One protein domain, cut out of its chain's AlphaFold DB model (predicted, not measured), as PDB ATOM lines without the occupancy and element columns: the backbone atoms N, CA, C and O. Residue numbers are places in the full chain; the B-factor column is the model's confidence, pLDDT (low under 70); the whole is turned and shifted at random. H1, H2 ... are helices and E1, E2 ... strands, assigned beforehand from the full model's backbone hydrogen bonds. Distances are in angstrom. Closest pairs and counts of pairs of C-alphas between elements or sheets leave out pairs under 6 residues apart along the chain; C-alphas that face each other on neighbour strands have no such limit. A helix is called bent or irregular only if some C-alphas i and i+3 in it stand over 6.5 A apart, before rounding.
ATOM      1  N   ASN A   2     207.747 231.517 274.175       75.62
ATOM      2  CA  ASN A   2     207.450 230.095 273.982       75.62
ATOM      3  C   ASN A   2     208.722 229.353 273.519       75.62
ATOM      4  O   ASN A   2     209.318 229.772 272.528       75.62
ATOM      5  N   SER A   3     209.156 228.287 274.202       72.56
ATOM      6  CA  SER A   3     210.436 227.597 273.915       72.56
ATOM      7  C   SER A   3     210.542 227.072 272.477       72.56
ATOM      8  O   SER A   3     211.630 227.023 271.909       72.56
ATOM      9  N   VAL A   4     209.402 226.761 271.856       78.81
ATOM     10  CA  VAL A   4     209.300 226.362 270.442       78.81
ATOM     11  C   VAL A   4     209.725 227.494 269.499       78.81
ATOM     12  O   VAL A   4     210.388 227.247 268.498       78.81
ATOM     13  N   LEU A   5     209.396 228.745 269.836       78.62
ATOM     14  CA  LEU A   5     209.737 229.917 269.028       78.62
ATOM     15  C   LEU A   5     211.252 230.157 269.010       78.62
ATOM     16  O   LEU A   5     211.818 230.479 267.972       78.62
ATOM     17  N   VAL A   6     211.911 229.958 270.157       79.38
ATOM     18  CA  VAL A   6     213.370 230.086 270.279       79.38
ATOM     19  C   VAL A   6     214.064 229.020 269.432       79.38
ATOM     20  O   VAL A   6     214.952 229.349 268.653       79.38
ATOM     21  N   PHE A   7     213.608 227.768 269.506       78.94
ATOM     22  CA  PHE A   7     214.149 226.683 268.683       78.94
ATOM     23  C   PHE A   7     213.983 226.933 267.180       78.94
ATOM     24  O   PHE A   7     214.915 226.685 266.417       78.94
ATOM     25  N   LEU A   8     212.835 227.468 266.749       78.38
ATOM     26  CA  LEU A   8     212.609 227.793 265.340       78.38
ATOM     27  C   LEU A   8     213.572 228.881 264.839       78.38
ATOM     28  O   LEU A   8     214.117 228.762 263.747       78.38
ATOM     29  N   LEU A   9     213.823 229.917 265.646       76.50
ATOM     30  CA  LEU A   9     214.745 231.005 265.295       76.50
ATOM     31  C   LEU A   9     216.197 230.518 265.154       76.50
ATOM     32  O   LEU A   9     216.911 230.976 264.262       76.50
ATOM     33  N   PHE A  10     216.621 229.552 265.974       75.44
ATOM     34  CA  PHE A  10     217.950 228.937 265.862       75.44
ATOM     35  C   PHE A  10     218.125 228.069 264.609       75.44
ATOM     36  O   PHE A  10     219.245 227.929 264.133       75.44
ATOM     37  N   LEU A  11     217.051 227.498 264.059       76.19
ATOM     38  CA  LEU A  11     217.123 226.667 262.852       76.19
ATOM     39  C   LEU A  11     217.195 227.492 261.556       76.19
ATOM     40  O   LEU A  11     217.673 226.990 260.543       76.19
ATOM     41  N   ILE A  12     216.735 228.747 261.579       71.00
ATOM     42  CA  ILE A  12     216.678 229.628 260.398       71.00
ATOM     43  C   ILE A  12     217.937 230.511 260.291       71.00
ATOM     44  O   ILE A  12     218.279 230.984 259.208       71.00
ATOM     45  N   SER A  13     218.682 230.693 261.385       65.81
ATOM     46  CA  SER A  13     219.897 231.518 261.425       65.81
ATOM     47  C   SER A  13     221.000 231.161 260.406       65.81
ATOM     48  O   SER A  13     221.581 232.104 259.866       65.81
ATOM     49  N   PRO A  14     221.290 229.890 260.043       65.25
ATOM     50  CA  PRO A  14     222.342 229.605 259.064       65.25
ATOM     51  C   PRO A  14     221.967 230.001 257.628       65.25
ATOM     52  O   PRO A  14     222.865 230.191 256.814       65.25
ATOM     53  N   ALA A  15     220.681 230.197 257.307       64.25
ATOM     54  CA  ALA A  15     220.262 230.699 255.993       64.25
ATOM     55  C   ALA A  15     220.673 232.166 255.752       64.25
ATOM     56  O   ALA A  15     220.692 232.619 254.610       64.25
ATOM     57  N   PHE A  16     221.022 232.894 256.818       65.12
ATOM     58  CA  PHE A  16     221.540 234.262 256.766       65.12
ATOM     59  C   PHE A  16     223.062 234.338 256.935       65.12
ATOM     60  O   PHE A  16     223.622 235.431 256.903       65.12
ATOM     61  N   ALA A  17     223.748 233.206 257.126       68.31
ATOM     62  CA  ALA A  17     225.200 233.194 257.200       68.31
ATOM     63  C   ALA A  17     225.801 233.383 255.801       68.31
ATOM     64  O   ALA A  17     225.321 232.821 254.815       68.31
ATOM     65  N   CYS A  18     226.882 234.159 255.715       71.31
ATOM     66  CA  CYS A  18     227.629 234.264 254.471       71.31
ATOM     67  C   CYS A  18     228.169 232.902 254.058       71.31
ATOM     68  O   CYS A  18     228.618 232.112 254.887       71.31
ATOM     69  N   ASN A  19     228.157 232.646 252.750       71.75
ATOM     70  CA  ASN A  19     228.870 231.509 252.201       71.75
ATOM     71  C   ASN A  19     230.344 231.615 252.623       71.75
ATOM     72  O   ASN A  19     231.003 232.591 252.274       71.75
ATOM     73  N   MET A  20     230.851 230.612 253.347       67.56
ATOM     74  CA  MET A  20     232.226 230.588 253.862       67.56
ATOM     75  C   MET A  20     233.294 230.602 252.757       67.56
ATOM     76  O   MET A  20     234.456 230.871 253.037       67.56
ATOM     77  N   LEU A  21     232.918 230.331 251.501       72.00
ATOM     78  CA  LEU A  21     233.802 230.483 250.342       72.00
ATOM     79  C   LEU A  21     234.085 231.953 250.000       72.00
ATOM     80  O   LEU A  21     235.028 232.226 249.267       72.00
ATOM     81  N   TRP A  22     233.300 232.907 250.507       71.00
ATOM     82  CA  TRP A  22     233.474 234.336 250.250       71.00
ATOM     83  C   TRP A  22     233.887 235.072 251.539       71.00
ATOM     84  O   TRP A  22     233.234 234.892 252.565       71.00
ATOM     85  N   PRO A  23     234.954 235.897 251.512       73.94
ATOM     86  CA  PRO A  23     235.491 236.588 250.341       73.94
ATOM     87  C   PRO A  23     236.732 235.902 249.730       73.94
ATOM     88  O   PRO A  23     237.728 236.555 249.430       73.94
ATOM     89  N   ASN A  24     236.681 234.583 249.527       79.00
ATOM     90  CA  ASN A  24     237.679 233.802 248.798       79.00
ATOM     91  C   ASN A  24     239.090 233.892 249.402       79.00
ATOM     92  O   ASN A  24     240.070 233.974 248.675       79.00
ATOM     93  N   GLY A  25     239.195 233.932 250.734       82.69
ATOM     94  CA  GLY A  25     240.473 234.017 251.448       82.69
ATOM     95  C   GLY A  25     241.115 235.409 251.465       82.69
ATOM     96  O   GLY A  25     242.224 235.556 251.989       82.69
ATOM     97  N   THR A  26     240.443 236.432 250.915       86.69
ATOM     98  CA  THR A  26     240.924 237.823 250.978       86.69
ATOM     99  C   THR A  26     240.816 238.433 252.372       86.69
ATOM    100  O   THR A  26     241.386 239.474 252.643       86.69
ATOM    101  N   TYR A  77     253.608 254.594 226.832       83.75
ATOM    102  CA  TYR A  77     252.583 255.513 227.313       83.75
ATOM    103  C   TYR A  77     253.257 256.614 228.128       83.75
ATOM    104  O   TYR A  77     253.977 256.331 229.083       83.75
ATOM    105  N   THR A  78     253.013 257.864 227.757       84.31
ATOM    106  CA  THR A  78     253.399 259.045 228.533       84.31
ATOM    107  C   THR A  78     252.162 259.870 228.843       84.31
ATOM    108  O   THR A  78     251.096 259.657 228.262       84.31
ATOM    109  N   GLU A  79     252.300 260.838 229.741       83.69
ATOM    110  CA  GLU A  79     251.273 261.853 229.953       83.69
ATOM    111  C   GLU A  79     250.961 262.580 228.624       83.69
ATOM    112  O   GLU A  79     251.898 262.884 227.874       83.69
ATOM    113  N   PRO A  80     249.677 262.809 228.269       86.25
ATOM    114  CA  PRO A  80     248.438 262.550 229.027       86.25
ATOM    115  C   PRO A  80     247.768 261.188 228.778       86.25
ATOM    116  O   PRO A  80     246.705 260.913 229.326       86.25
ATOM    117  N   SER A  81     248.352 260.328 227.947       84.25
ATOM    118  CA  SER A  81     247.749 259.054 227.526       84.25
ATOM    119  C   SER A  81     247.876 257.929 228.562       84.25
ATOM    120  O   SER A  81     247.273 256.871 228.390       84.25
ATOM    121  N   LEU A  82     248.667 258.132 229.620       84.50
ATOM    122  CA  LEU A  82     248.797 257.205 230.741       84.50
ATOM    123  C   LEU A  82     247.859 257.624 231.879       84.50
ATOM    124  O   LEU A  82     248.167 258.543 232.633       84.50
ATOM    125  N   VAL A  83     246.722 256.934 232.005       84.94
ATOM    126  CA  VAL A  83     245.702 257.195 233.034       84.94
ATOM    127  C   VAL A  83     245.524 255.956 233.905       84.94
ATOM    128  O   VAL A  83     245.384 254.846 233.389       84.94
ATOM    129  N   ALA A  84     245.505 256.149 235.222       83.31
ATOM    130  CA  ALA A  84     245.187 255.110 236.193       83.31
ATOM    131  C   ALA A  84     243.799 255.366 236.793       83.31
ATOM    132  O   ALA A  84     243.488 256.486 237.184       83.31
ATOM    133  N   THR A  85     242.985 254.314 236.893       85.31
ATOM    134  CA  THR A  85     241.659 254.367 237.522       85.31
ATOM    135  C   THR A  85     241.567 253.275 238.577       85.31
ATOM    136  O   THR A  85     241.817 252.107 238.280       85.31
ATOM    137  N   ALA A  86     241.166 253.638 239.794       85.75
ATOM    138  CA  ALA A  86     240.949 252.704 240.893       85.75
ATOM    139  C   ALA A  86     239.465 252.656 241.280       85.75
ATOM    140  O   ALA A  86     238.811 253.688 241.419       85.75
ATOM    141  N   ASN A  87     238.940 251.446 241.482       87.38
ATOM    142  CA  ASN A  87     237.597 251.220 242.009       87.38
ATOM    143  C   ASN A  87     237.709 250.492 243.350       87.38
ATOM    144  O   ASN A  87     238.405 249.482 243.441       87.38
ATOM    145  N   LEU A  88     237.007 250.980 244.373       87.44
ATOM    146  CA  LEU A  88     237.007 250.386 245.712       87.44
ATOM    147  C   LEU A  88     235.699 249.654 245.975       87.44
ATOM    148  O   LEU A  88     234.622 250.154 245.655       87.44
ATOM    149  N   TRP A  89     235.804 248.441 246.506       87.62
ATOM    150  CA  TRP A  89     234.677 247.552 246.756       87.62
ATOM    151  C   TRP A  89     234.790 247.023 248.188       87.62
ATOM    152  O   TRP A  89     235.882 246.677 248.636       87.62
ATOM    153  N   SER A  90     233.674 246.953 248.906       86.31
ATOM    154  CA  SER A  90     233.586 246.350 250.239       86.31
ATOM    155  C   SER A  90     232.746 245.083 250.200       86.31
ATOM    156  O   SER A  90     231.676 245.063 249.587       86.31
ATOM    157  N   TRP A  91     233.221 244.036 250.873       85.44
ATOM    158  CA  TRP A  91     232.436 242.834 251.127       85.44
ATOM    159  C   TRP A  91     231.585 243.025 252.378       85.44
ATOM    160  O   TRP A  91     232.078 243.477 253.412       85.44
ATOM    161  N   GLY A  92     230.316 242.647 252.278       82.38
ATOM    162  CA  GLY A  92     229.338 242.834 253.340       82.38
ATOM    163  C   GLY A  92     228.411 244.014 253.060       82.38
ATOM    164  O   GLY A  92     228.758 244.948 252.335       82.38
ATOM    165  N   THR A  93     227.206 243.981 253.629       72.06
ATOM    166  CA  THR A  93     226.283 245.127 253.611       72.06
ATOM    167  C   THR A  93     226.098 245.691 255.016       72.06
ATOM    168  O   THR A  93     226.273 244.986 256.008       72.06
ATOM    169  N   ALA A  94     225.676 246.956 255.116       68.44
ATOM    170  CA  ALA A  94     225.371 247.601 256.398       68.44
ATOM    171  C   ALA A  94     224.300 246.857 257.227       68.44
ATOM    172  O   ALA A  94     224.195 247.067 258.430       68.44
ATOM    173  N   LEU A  95     223.517 245.980 256.587       70.31
ATOM    174  CA  LEU A  95     222.480 245.152 257.207       70.31
ATOM    175  C   LEU A  95     222.915 243.684 257.388       70.31
ATOM    176  O   LEU A  95     222.069 242.828 257.629       70.31
ATOM    177  N   GLY A  96     224.211 243.376 257.252       70.44
ATOM    178  CA  GLY A  96     224.760 242.029 257.463       70.44
ATOM    179  C   GLY A  96     224.609 241.069 256.277       70.44
ATOM    180  O   GLY A  96     224.748 239.864 256.448       70.44
ATOM    181  N   GLY A  97     224.313 241.576 255.080       76.50
ATOM    182  CA  GLY A  97     224.262 240.779 253.852       76.50
ATOM    183  C   GLY A  97     225.650 240.453 253.296       76.50
ATOM    184  O   GLY A  97     226.637 241.086 253.652       76.50
ATOM    185  N   CYS A  98     225.712 239.489 252.379       81.25
ATOM    186  CA  CYS A  98     226.955 238.892 251.881       81.25
ATOM    187  C   CYS A  98     227.120 239.168 250.386       81.25
ATOM    188  O   CYS A  98     226.841 238.314 249.544       81.25
ATOM    189  N   ALA A  99     227.494 240.399 250.061       83.38
ATOM    190  CA  ALA A  99     227.680 240.847 248.691       83.38
ATOM    191  C   ALA A  99     228.798 241.885 248.617       83.38
ATOM    192  O   ALA A  99     229.080 242.578 249.597       83.38
ATOM    193  N   TRP A 100     229.403 242.011 247.437       84.38
ATOM    194  CA  TRP A 100     230.282 243.128 247.135       84.38
ATOM    195  C   TRP A 100     229.461 244.376 246.816       84.38
ATOM    196  O   TRP A 100     228.491 244.319 246.060       84.38
ATOM    197  N   SER A 101     229.875 245.506 247.372       88.81
ATOM    198  CA  SER A 101     229.297 246.819 247.101       88.81
ATOM    199  C   SER A 101     230.399 247.804 246.730       88.81
ATOM    200  O   SER A 101     231.465 247.809 247.341       88.81
ATOM    201  N   ALA A 102     230.156 248.626 245.707       89.50
ATOM    202  CA  ALA A 102     231.089 249.676 245.323       89.50
ATOM    203  C   ALA A 102     231.094 250.788 246.381       89.50
ATOM    204  O   ALA A 102     230.035 251.260 246.801       89.50
ATOM    205  N   ILE A 103     232.287 251.226 246.778       88.19
ATOM    206  CA  ILE A 103     232.488 252.382 247.647       88.19
ATOM    207  C   ILE A 103     232.586 253.615 246.741       88.19
ATOM    208  O   ILE A 103     233.518 253.698 245.936       88.19
ATOM    209  N   PRO A 104     231.654 254.578 246.831       87.31
ATOM    210  CA  PRO A 104     231.723 255.786 246.026       87.31
ATOM    211  C   PRO A 104     232.908 256.644 246.480       87.31
ATOM    212  O   PRO A 104     232.980 257.079 247.626       87.31
ATOM    213  N   THR A 105     233.841 256.888 245.563       84.94
ATOM    214  CA  THR A 105     235.068 257.657 245.827       84.94
ATOM    215  C   THR A 105     234.883 259.150 245.568       84.94
ATOM    216  O   THR A 105     235.735 259.942 245.944       84.94
ATOM    217  N   PHE A 106     233.776 259.544 244.926       84.00
ATOM    218  CA  PHE A 106     233.417 260.933 244.604       84.00
ATOM    219  C   PHE A 106     234.530 261.735 243.900       84.00
ATOM    220  O   PHE A 106     234.597 262.952 244.038       84.00
ATOM    221  N   GLY A 107     235.397 261.054 243.141       76.12
ATOM    222  CA  GLY A 107     236.526 261.683 242.446       76.12
ATOM    223  C   GLY A 107     237.680 262.105 243.362       76.12
ATOM    224  O   GLY A 107     238.486 262.937 242.968       76.12
ATOM    225  N   LEU A 108     237.743 261.565 244.583       73.25
ATOM    226  CA  LEU A 108     238.815 261.821 245.555       73.25
ATOM    227  C   LEU A 108     240.011 260.857 245.416       73.25
ATOM    228  O   LEU A 108     240.915 260.904 246.248       73.25
ATOM    229  N   LEU A 109     239.991 259.974 244.411       66.44
ATOM    230  CA  LEU A 109     241.084 259.069 244.037       66.44
ATOM    231  C   LEU A 109     241.650 259.452 242.673       66.44
ATOM    232  O   LEU A 109     240.832 259.858 241.815       66.44
TER     233      LEU A 109
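This is residues 2 to 26 and 77 to 109 of the 109 residues of an uncharacterized protein of Strongylus vulgaris (UniProt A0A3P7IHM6). With little regular structure, the printed part is a long rod: a helix, H1, sticks out at one end, a small two-stranded hairpin, E1 and E2, sits between, and the tail of residues 77 to 83 sticks out at the other end. Of 58 printed residues, 22 are in named elements, in the order H1, E1, E2, mixed in class. It is extended, with a radius of gyration of the C-alphas of 20.2 A and spans of 70 by 24 by 10 A.

H1, residues 3 to 16, begins at C-alpha 3 (210.436, 227.597, 273.915) and is 21.5 A long. It is irregular: C-alphas 11 and 14 are 7.1 A apart. E1 is residues 88 to 91; E2, residues 100 to 103, ends at C-alpha 103 (232.488, 252.382, 247.647).

H1 has 7 of 10 O i to N i+4 pairs within hydrogen-bond range. H1 and E2 are apart. E1 and E2 form an antiparallel hairpin at 142 degrees, with N 90 and O 101 at 2.8 A.

Residues 27 to 76 are not printed; C-alphas 26 and 77 are 31.8 A apart across the cut. The link E1 to E2 is short. Residues 13 to 17, 20, 94 and 109 have pLDDT under 70.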